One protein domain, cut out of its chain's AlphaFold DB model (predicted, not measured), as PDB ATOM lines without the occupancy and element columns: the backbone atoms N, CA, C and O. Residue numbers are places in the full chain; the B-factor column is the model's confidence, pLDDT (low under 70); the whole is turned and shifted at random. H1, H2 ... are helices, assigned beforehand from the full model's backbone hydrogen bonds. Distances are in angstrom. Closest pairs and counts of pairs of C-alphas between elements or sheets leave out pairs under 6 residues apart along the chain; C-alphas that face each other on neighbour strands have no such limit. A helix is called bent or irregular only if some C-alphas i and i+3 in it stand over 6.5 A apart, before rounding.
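This is residues 11 to 64 of the 157 residues of the protein "Phosphoglycerate transport regulatory protein PgtC" of Klebsiella michiganensis (UniProt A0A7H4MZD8). Four short helices are strung out along an elongated body with little contact between them: H3 is in the middle, H1 and H2 make one end, and H4 makes the other. H1 and H3 run side by side in the same direction with a gap between them, and after H4 the last residues, 59 to 64, fold back toward H3. The printed part has 54 residues with four named helices, in the order H1, H2, H3, H4, and no named strand; the class is all helix. It is only just compact, close to loose, with a radius of gyration of the C-alphas of 11.8 A, and the C-alphas span 34 by 19 by 17 A.

The longest helix is H3, residues 33 to 41. It is close to but not clearly touching H1, residues 11 to 18, with 2 pairs of C-alphas within 8 A; their closest C-alphas, those of Leu 35 and Glu 14, are 7.4 A apart. H1 and H3 run the same way at a shallow tilt of 16 degrees. H1 is also close to but not clearly touching H2, residues 20 to 24; their closest C-alphas, those of Leu 16 and Ala 22, are 6.5 A apart. H2 and H3 are apart. H4, residues 53 to 58, is apart from H1, H2 and H3. In H1 and H3 every O i to N i+4 pair is within hydrogen-bond range. In H2 0 of 1 such pairs and 0 of 2 O i to N i+3 pairs are within range, and in H4 1 of 2 O i to N i+4 pairs is.

H3 runs 12.1 A from C-alpha 33 at (7.507, 36.334, 33.025) to C-alpha 41. H1 begins at C-alpha 11 at (5.871, 35.771, 45.863) and is 10.5 A long. H2 measures 9.5 A from Ala 20 to Asn 24 and is irregular, but only just: C-alphas 21 and 24 are 6.8 A apart. H4 measures 9.2 A and ends at C-alpha 58 at (13.141, 34.111, 23.387).

The two C-alphas farthest apart, those of Ala 20 and Ala 54, are 34.9 A apart, and the first and last printed C-alphas, of Ala 11 and Arg 64, are 21.5 A apart. The printed part has no cut. The link from H1 to H2 is tight, that from H2 to H3 is short with 8 residues, and that from H3 to H4 is long with 11 residues. The mean pLDDT of the printed part is 83.1, and residues 19 to 23 are under 70.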
ATOM      1  N   ALA A  11       6.595  34.953  44.881       71.75
ATOM      2  CA  ALA A  11       5.871  35.771  45.863       71.75
ATOM      3  C   ALA A  11       6.785  36.327  46.972       71.75
ATOM      4  O   ALA A  11       6.657  37.475  47.389       71.75
ATOM      5  N   SER A  12       7.751  35.527  47.441       74.69
ATOM      6  CA  SER A  12       8.729  36.001  48.426       74.69
ATOM      7  C   SER A  12       9.725  36.994  47.823       74.69
ATOM      8  O   SER A  12      10.225  37.842  48.562       74.69
ATOM      9  N   LEU A  13      10.050  36.875  46.531       78.06
ATOM     10  CA  LEU A  13      10.893  37.831  45.813       78.06
ATOM     11  C   LEU A  13      10.171  39.161  45.618       78.06
ATOM     12  O   LEU A  13      10.784  40.189  45.870       78.06
ATOM     13  N   GLU A  14       8.891  39.149  45.243       75.50
ATOM     14  CA  GLU A  14       8.058  40.358  45.142       75.50
ATOM     15  C   GLU A  14       8.051  41.112  46.466       75.50
ATOM     16  O   GLU A  14       8.490  42.255  46.523       75.50
ATOM     17  N   GLN A  15       7.705  40.430  47.561       78.56
ATOM     18  CA  GLN A  15       7.695  41.047  48.884       78.56
ATOM     19  C   GLN A  15       9.076  41.589  49.293       78.56
ATOM     20  O   GLN A  15       9.173  42.656  49.898       78.56
ATOM     21  N   LEU A  16      10.158  40.874  48.970       79.62
ATOM     22  CA  LEU A  16      11.518  41.329  49.262       79.62
ATOM     23  C   LEU A  16      11.862  42.594  48.469       79.62
ATOM     24  O   LEU A  16      12.397  43.537  49.050       79.62
ATOM     25  N   LEU A  17      11.530  42.622  47.179       78.12
ATOM     26  CA  LEU A  17      11.767  43.753  46.282       78.12
ATOM     27  C   LEU A  17      10.811  44.930  46.553       78.12
ATOM     28  O   LEU A  17      11.095  46.058  46.151       78.12
ATOM     29  N   ASP A  18       9.693  44.694  47.240       76.00
ATOM     30  CA  ASP A  18       8.764  45.708  47.758       76.00
ATOM     31  C   ASP A  18       9.240  46.372  49.048       76.00
ATOM     32  O   ASP A  18       8.903  47.525  49.307       76.00
ATOM     33  N   THR A  19      10.064  45.687  49.838       68.75
ATOM     34  CA  THR A  19      10.648  46.267  51.051       68.75
ATOM     35  C   THR A  19      11.919  47.068  50.756       68.75
ATOM     36  O   THR A  19      12.669  46.757  49.836       68.75
ATOM     37  N   ALA A  20      12.224  48.064  51.598       57.38
ATOM     38  CA  ALA A  20      13.409  48.930  51.487       57.38
ATOM     39  C   ALA A  20      14.772  48.190  51.479       57.38
ATOM     40  O   ALA A  20      15.809  48.798  51.247       57.38
ATOM     41  N   ASN A  21      14.790  46.868  51.691       56.97
ATOM     42  CA  ASN A  21      15.976  46.020  51.539       56.97
ATOM     43  C   ASN A  21      16.317  45.671  50.075       56.97
ATOM     44  O   ASN A  21      17.308  44.976  49.841       56.97
ATOM     45  N   ALA A  22      15.530  46.137  49.100       60.19
ATOM     46  CA  ALA A  22      15.814  45.970  47.677       60.19
ATOM     47  C   ALA A  22      17.089  46.702  47.208       60.19
ATOM     48  O   ALA A  22      17.641  46.333  46.175       60.19
ATOM     49  N   GLU A  23      17.601  47.677  47.975       59.97
ATOM     50  CA  GLU A  23      18.747  48.531  47.600       59.97
ATOM     51  C   GLU A  23      20.073  47.783  47.338       59.97
ATOM     52  O   GLU A  23      21.035  48.392  46.884       59.97
ATOM     53  N   ASN A  24      20.140  46.467  47.571       72.25
ATOM     54  CA  ASN A  24      21.341  45.648  47.361       72.25
ATOM     55  C   ASN A  24      21.146  44.488  46.358       72.25
ATOM     56  O   ASN A  24      21.842  43.473  46.464       72.25
ATOM     57  N   VAL A  25      20.176  44.568  45.438       80.81
ATOM     58  CA  VAL A  25      19.950  43.530  44.412       80.81
ATOM     59  C   VAL A  25      20.406  44.015  43.038       80.81
ATOM     60  O   VAL A  25      19.745  44.836  42.414       80.81
ATOM     61  N   ASP A  26      21.507  43.445  42.540       83.56
ATOM     62  CA  ASP A  26      22.050  43.774  41.213       83.56
ATOM     63  C   ASP A  26      21.413  42.959  40.074       83.56
ATOM     64  O   ASP A  26      21.329  43.417  38.936       83.56
ATOM     65  N   LEU A  27      20.995  41.719  40.356       87.19
ATOM     66  CA  LEU A  27      20.489  40.782  39.352       87.19
ATOM     67  C   LEU A  27      19.336  39.947  39.912       87.19
ATOM     68  O   LEU A  27      19.456  39.330  40.971       87.19
ATOM     69  N   VAL A  28      18.250  39.861  39.144       87.38
ATOM     70  CA  VAL A  28      17.130  38.948  39.398       87.38
ATOM     71  C   VAL A  28      17.155  37.845  38.343       87.38
ATOM     72  O   VAL A  28      17.067  38.114  37.148       87.38
ATOM     73  N   LEU A  29      17.269  36.592  38.787       86.88
ATOM     74  CA  LEU A  29      17.169  35.408  37.933       86.88
ATOM     75  C   LEU A  29      15.859  34.687  38.250       86.88
ATOM     76  O   LEU A  29      15.686  34.168  39.351       86.88
ATOM     77  N   THR A  30      14.930  34.666  37.296       83.06
ATOM     78  CA  THR A  30      13.615  34.034  37.456       83.06
ATOM     79  C   THR A  30      13.119  33.451  36.138       83.06
ATOM     80  O   THR A  30      13.439  33.961  35.064       83.06
ATOM     81  N   SER A  31      12.328  32.384  36.221       80.06
ATOM     82  CA  SER A  31      11.591  31.811  35.093       80.06
ATOM     83  C   SER A  31      10.186  32.405  34.933       80.06
ATOM     84  O   SER A  31       9.501  32.057  33.975       80.06
ATOM     85  N   SER A  32       9.735  33.270  35.853       80.69
ATOM     86  CA  SER A  32       8.383  33.841  35.837       80.69
ATOM     87  C   SER A  32       8.324  35.128  35.001       80.69
ATOM     88  O   SER A  32       8.808  36.169  35.458       80.69
ATOM     89  N   PRO A  33       7.693  35.116  33.810       82.50
ATOM     90  CA  PRO A  33       7.507  36.334  33.025       82.50
ATOM     91  C   PRO A  33       6.552  37.321  33.710       82.50
ATOM     92  O   PRO A  33       6.716  38.524  33.541       82.50
ATOM     93  N   MET A  34       5.598  36.835  34.515       83.12
ATOM     94  CA  MET A  34       4.666  37.692  35.261       83.12
ATOM     95  C   MET A  34       5.381  38.519  36.327       83.12
ATOM     96  O   MET A  34       5.116  39.710  36.448       83.12
ATOM     97  N   LEU A  35       6.332  37.910  37.046       84.38
ATOM     98  CA  LEU A  35       7.161  38.625  38.017       84.38
ATOM     99  C   LEU A  35       7.968  39.730  37.328       84.38
ATOM    100  O   LEU A  35       7.980  40.870  37.778       84.38
ATOM    101  N   LEU A  36       8.628  39.402  36.214       89.69
ATOM    102  CA  LEU A  36       9.418  40.375  35.454       89.69
ATOM    103  C   LEU A  36       8.552  41.522  34.929       89.69
ATOM    104  O   LEU A  36       8.957  42.679  35.007       89.69
ATOM    105  N   GLN A  37       7.349  41.213  34.447       89.25
ATOM    106  CA  GLN A  37       6.398  42.218  33.995       89.25
ATOM    107  C   GLN A  37       5.957  43.132  35.142       89.25
ATOM    108  O   GLN A  37       6.040  44.347  34.995       89.25
ATOM    109  N   HIS A  38       5.579  42.567  36.289       88.19
ATOM    110  CA  HIS A  38       5.209  43.338  37.473       88.19
ATOM    111  C   HIS A  38       6.355  44.258  37.923       88.19
ATOM    112  O   HIS A  38       6.176  45.464  38.075       88.19
ATOM    113  N   LEU A  39       7.578  43.736  38.048       89.88
ATOM    114  CA  LEU A  39       8.739  44.548  38.421       89.88
ATOM    115  C   LEU A  39       9.024  45.663  37.400       89.88
ATOM    116  O   LEU A  39       9.397  46.766  37.797       89.88
ATOM    117  N   GLN A  40       8.828  45.413  36.103       91.31
ATOM    118  CA  GLN A  40       8.968  46.433  35.063       91.31
ATOM    119  C   GLN A  40       7.884  47.516  35.165       91.31
ATOM    120  O   GLN A  40       8.202  48.702  35.092       91.31
ATOM    121  N   GLU A  41       6.621  47.128  35.353       90.50
ATOM    122  CA  GLU A  41       5.484  48.046  35.523       90.50
ATOM    123  C   GLU A  41       5.672  48.956  36.744       90.50
ATOM    124  O   GLU A  41       5.353  50.143  36.696       90.50
ATOM    125  N   HIS A  42       6.287  48.428  37.803       90.00
ATOM    126  CA  HIS A  42       6.634  49.160  39.019       90.00
ATOM    127  C   HIS A  42       8.018  49.841  38.975       90.00
ATOM    128  O   HIS A  42       8.494  50.312  40.007       90.00
ATOM    129  N   GLN A  43       8.667  49.912  37.805       89.06
ATOM    130  CA  GLN A  43       9.963  50.579  37.589       89.06
ATOM    131  C   GLN A  43      11.114  50.050  38.467       89.06
ATOM    132  O   GLN A  43      12.058  50.773  38.785       89.06
ATOM    133  N   LYS A  44      11.064  48.771  38.843       88.25
ATOM    134  CA  LYS A  44      12.083  48.100  39.669       88.25
ATOM    135  C   LYS A  44      13.184  47.418  38.867       88.25
ATOM    136  O   LYS A  44      14.116  46.878  39.453       88.25
ATOM    137  N   LEU A  45      13.078  47.417  37.539       90.44
ATOM    138  CA  LEU A  45      14.089  46.875  36.636       90.44
ATOM    139  C   LEU A  45      14.692  47.992  35.790       90.44
ATOM    140  O   LEU A  45      13.976  48.820  35.226       90.44
ATOM    141  N   ALA A  46      16.016  47.981  35.668       90.94
ATOM    142  CA  ALA A  46      16.720  48.872  34.761       90.94
ATOM    143  C   ALA A  46      16.583  48.381  33.303       90.94
ATOM    144  O   ALA A  46      16.632  47.171  33.058       90.94
ATOM    145  N   PRO A  47      16.451  49.287  32.316       91.50
ATOM    146  CA  PRO A  47      16.513  48.917  30.906       91.50
ATOM    147  C   PRO A  47      17.839  48.237  30.553       91.50
ATOM    148  O   PRO A  47      18.905  48.668  30.996       91.50
ATOM    149  N   PHE A  48      17.787  47.216  29.698       89.25
ATOM    150  CA  PHE A  48      18.968  46.479  29.257       89.25
ATOM    151  C   PHE A  48      18.987  46.321  27.733       89.25
ATOM    152  O   PHE A  48      18.257  45.518  27.157       89.25
ATOM    153  N   SER A  49      19.860  47.076  27.062       84.00
ATOM    154  CA  SER A  49      20.001  47.075  25.595       84.00
ATOM    155  C   SER A  49      21.111  46.156  25.070       84.00
ATOM    156  O   SER A  49      21.223  45.958  23.863       84.00
ATOM    157  N   GLY A  50      21.917  45.559  25.956       86.56
ATOM    158  CA  GLY A  50      23.056  44.703  25.599       86.56
ATOM    159  C   GLY A  50      22.702  43.247  25.268       86.56
ATOM    160  O   GLY A  50      23.602  42.424  25.110       86.56
ATOM    161  N   ALA A  51      21.416  42.892  25.203       86.81
ATOM    162  CA  ALA A  51      20.987  41.513  24.984       86.81
ATOM    163  C   ALA A  51      21.306  41.036  23.551       86.81
ATOM    164  O   ALA A  51      20.902  41.697  22.591       86.81
ATOM    165  N   PRO A  52      21.941  39.859  23.370       89.56
ATOM    166  CA  PRO A  52      22.132  39.264  22.050       89.56
ATOM    167  C   PRO A  52      20.799  39.078  21.313       89.56
ATOM    168  O   PRO A  52      19.801  38.679  21.918       89.56
ATOM    169  N   ALA A  53      20.792  39.262  19.988       88.31
ATOM    170  CA  ALA A  53      19.585  39.111  19.167       88.31
ATOM    171  C   ALA A  53      18.902  37.737  19.340       88.31
ATOM    172  O   ALA A  53      17.678  37.641  19.283       88.31
ATOM    173  N   ALA A  54      19.678  36.677  19.595       88.25
ATOM    174  CA  ALA A  54      19.149  35.342  19.876       88.25
ATOM    175  C   ALA A  54      18.307  35.304  21.165       88.25
ATOM    176  O   ALA A  54      17.211  34.754  21.158       88.25
ATOM    177  N   SER A  55      18.774  35.950  22.238       88.25
ATOM    178  CA  SER A  55      18.025  36.068  23.494       88.25
ATOM    179  C   SER A  55      16.748  36.879  23.301       88.25
ATOM    180  O   SER A  55      15.692  36.493  23.789       88.25
ATOM    181  N   GLN A  56      16.817  37.999  22.577       86.00
ATOM    182  CA  GLN A  56      15.656  38.873  22.370       86.00
ATOM    183  C   GLN A  56      14.474  38.140  21.717       86.00
ATOM    184  O   GLN A  56      13.325  38.444  22.023       86.00
ATOM    185  N   ARG A  57      14.740  37.137  20.868       88.12
ATOM    186  CA  ARG A  57      13.699  36.293  20.255       88.12
ATOM    187  C   ARG A  57      13.003  35.358  21.247       88.12
ATOM    188  O   ARG A  57      11.880  34.950  20.980       88.12
ATOM    189  N   LEU A  58      13.661  35.014  22.353       87.31
ATOM    190  CA  LEU A  58      13.141  34.111  23.387       87.31
ATOM    191  C   LEU A  58      12.386  34.856  24.495       87.31
ATOM    192  O   LEU A  58      11.636  34.241  25.248       87.31
ATOM    193  N   VAL A  59      12.581  36.171  24.603       88.88
ATOM    194  CA  VAL A  59      11.927  37.009  25.611       88.88
ATOM    195  C   VAL A  59      10.622  37.592  25.041       88.88
ATOM    196  O   VAL A  59      10.655  38.198  23.956       88.88
ATOM    197  N   PRO A  60       9.480  37.451  25.750       87.56
ATOM    198  CA  PRO A  60       8.224  38.099  25.381       87.56
ATOM    199  C   PRO A  60       8.394  39.603  25.175       87.56
ATOM    200  O   PRO A  60       9.148  40.256  25.897       87.56
ATOM    201  N   GLU A  61       7.677  40.165  24.203       88.75
ATOM    202  CA  GLU A  61       7.782  41.589  23.860       88.75
ATOM    203  C   GLU A  61       7.507  42.501  25.062       88.75
ATOM    204  O   GLU A  61       8.228  43.476  25.257       88.75
ATOM    205  N   SER A  62       6.553  42.121  25.920       88.00
ATOM    206  CA  SER A  62       6.154  42.891  27.102       88.00
ATOM    207  C   SER A  62       7.283  43.151  28.100       88.00
ATOM    208  O   SER A  62       7.234  44.165  28.786       88.00
ATOM    209  N   ILE A  63       8.304  42.290  28.180       92.00
ATOM    210  CA  ILE A  63       9.399  42.394  29.168       92.00
ATOM    211  C   ILE A  63      10.788  42.539  28.529       92.00
ATOM    212  O   ILE A  63      11.806  42.619  29.218       92.00
ATOM    213  N   ARG A  64      10.863  42.585  27.194       92.12
ATOM    214  CA  ARG A  64      12.127  42.580  26.437       92.12
ATOM    215  C   ARG A  64      13.009  43.804  26.699       92.12
ATOM    216  O   ARG A  64      14.215  43.729  26.493       92.12
TER     217      ARG A  64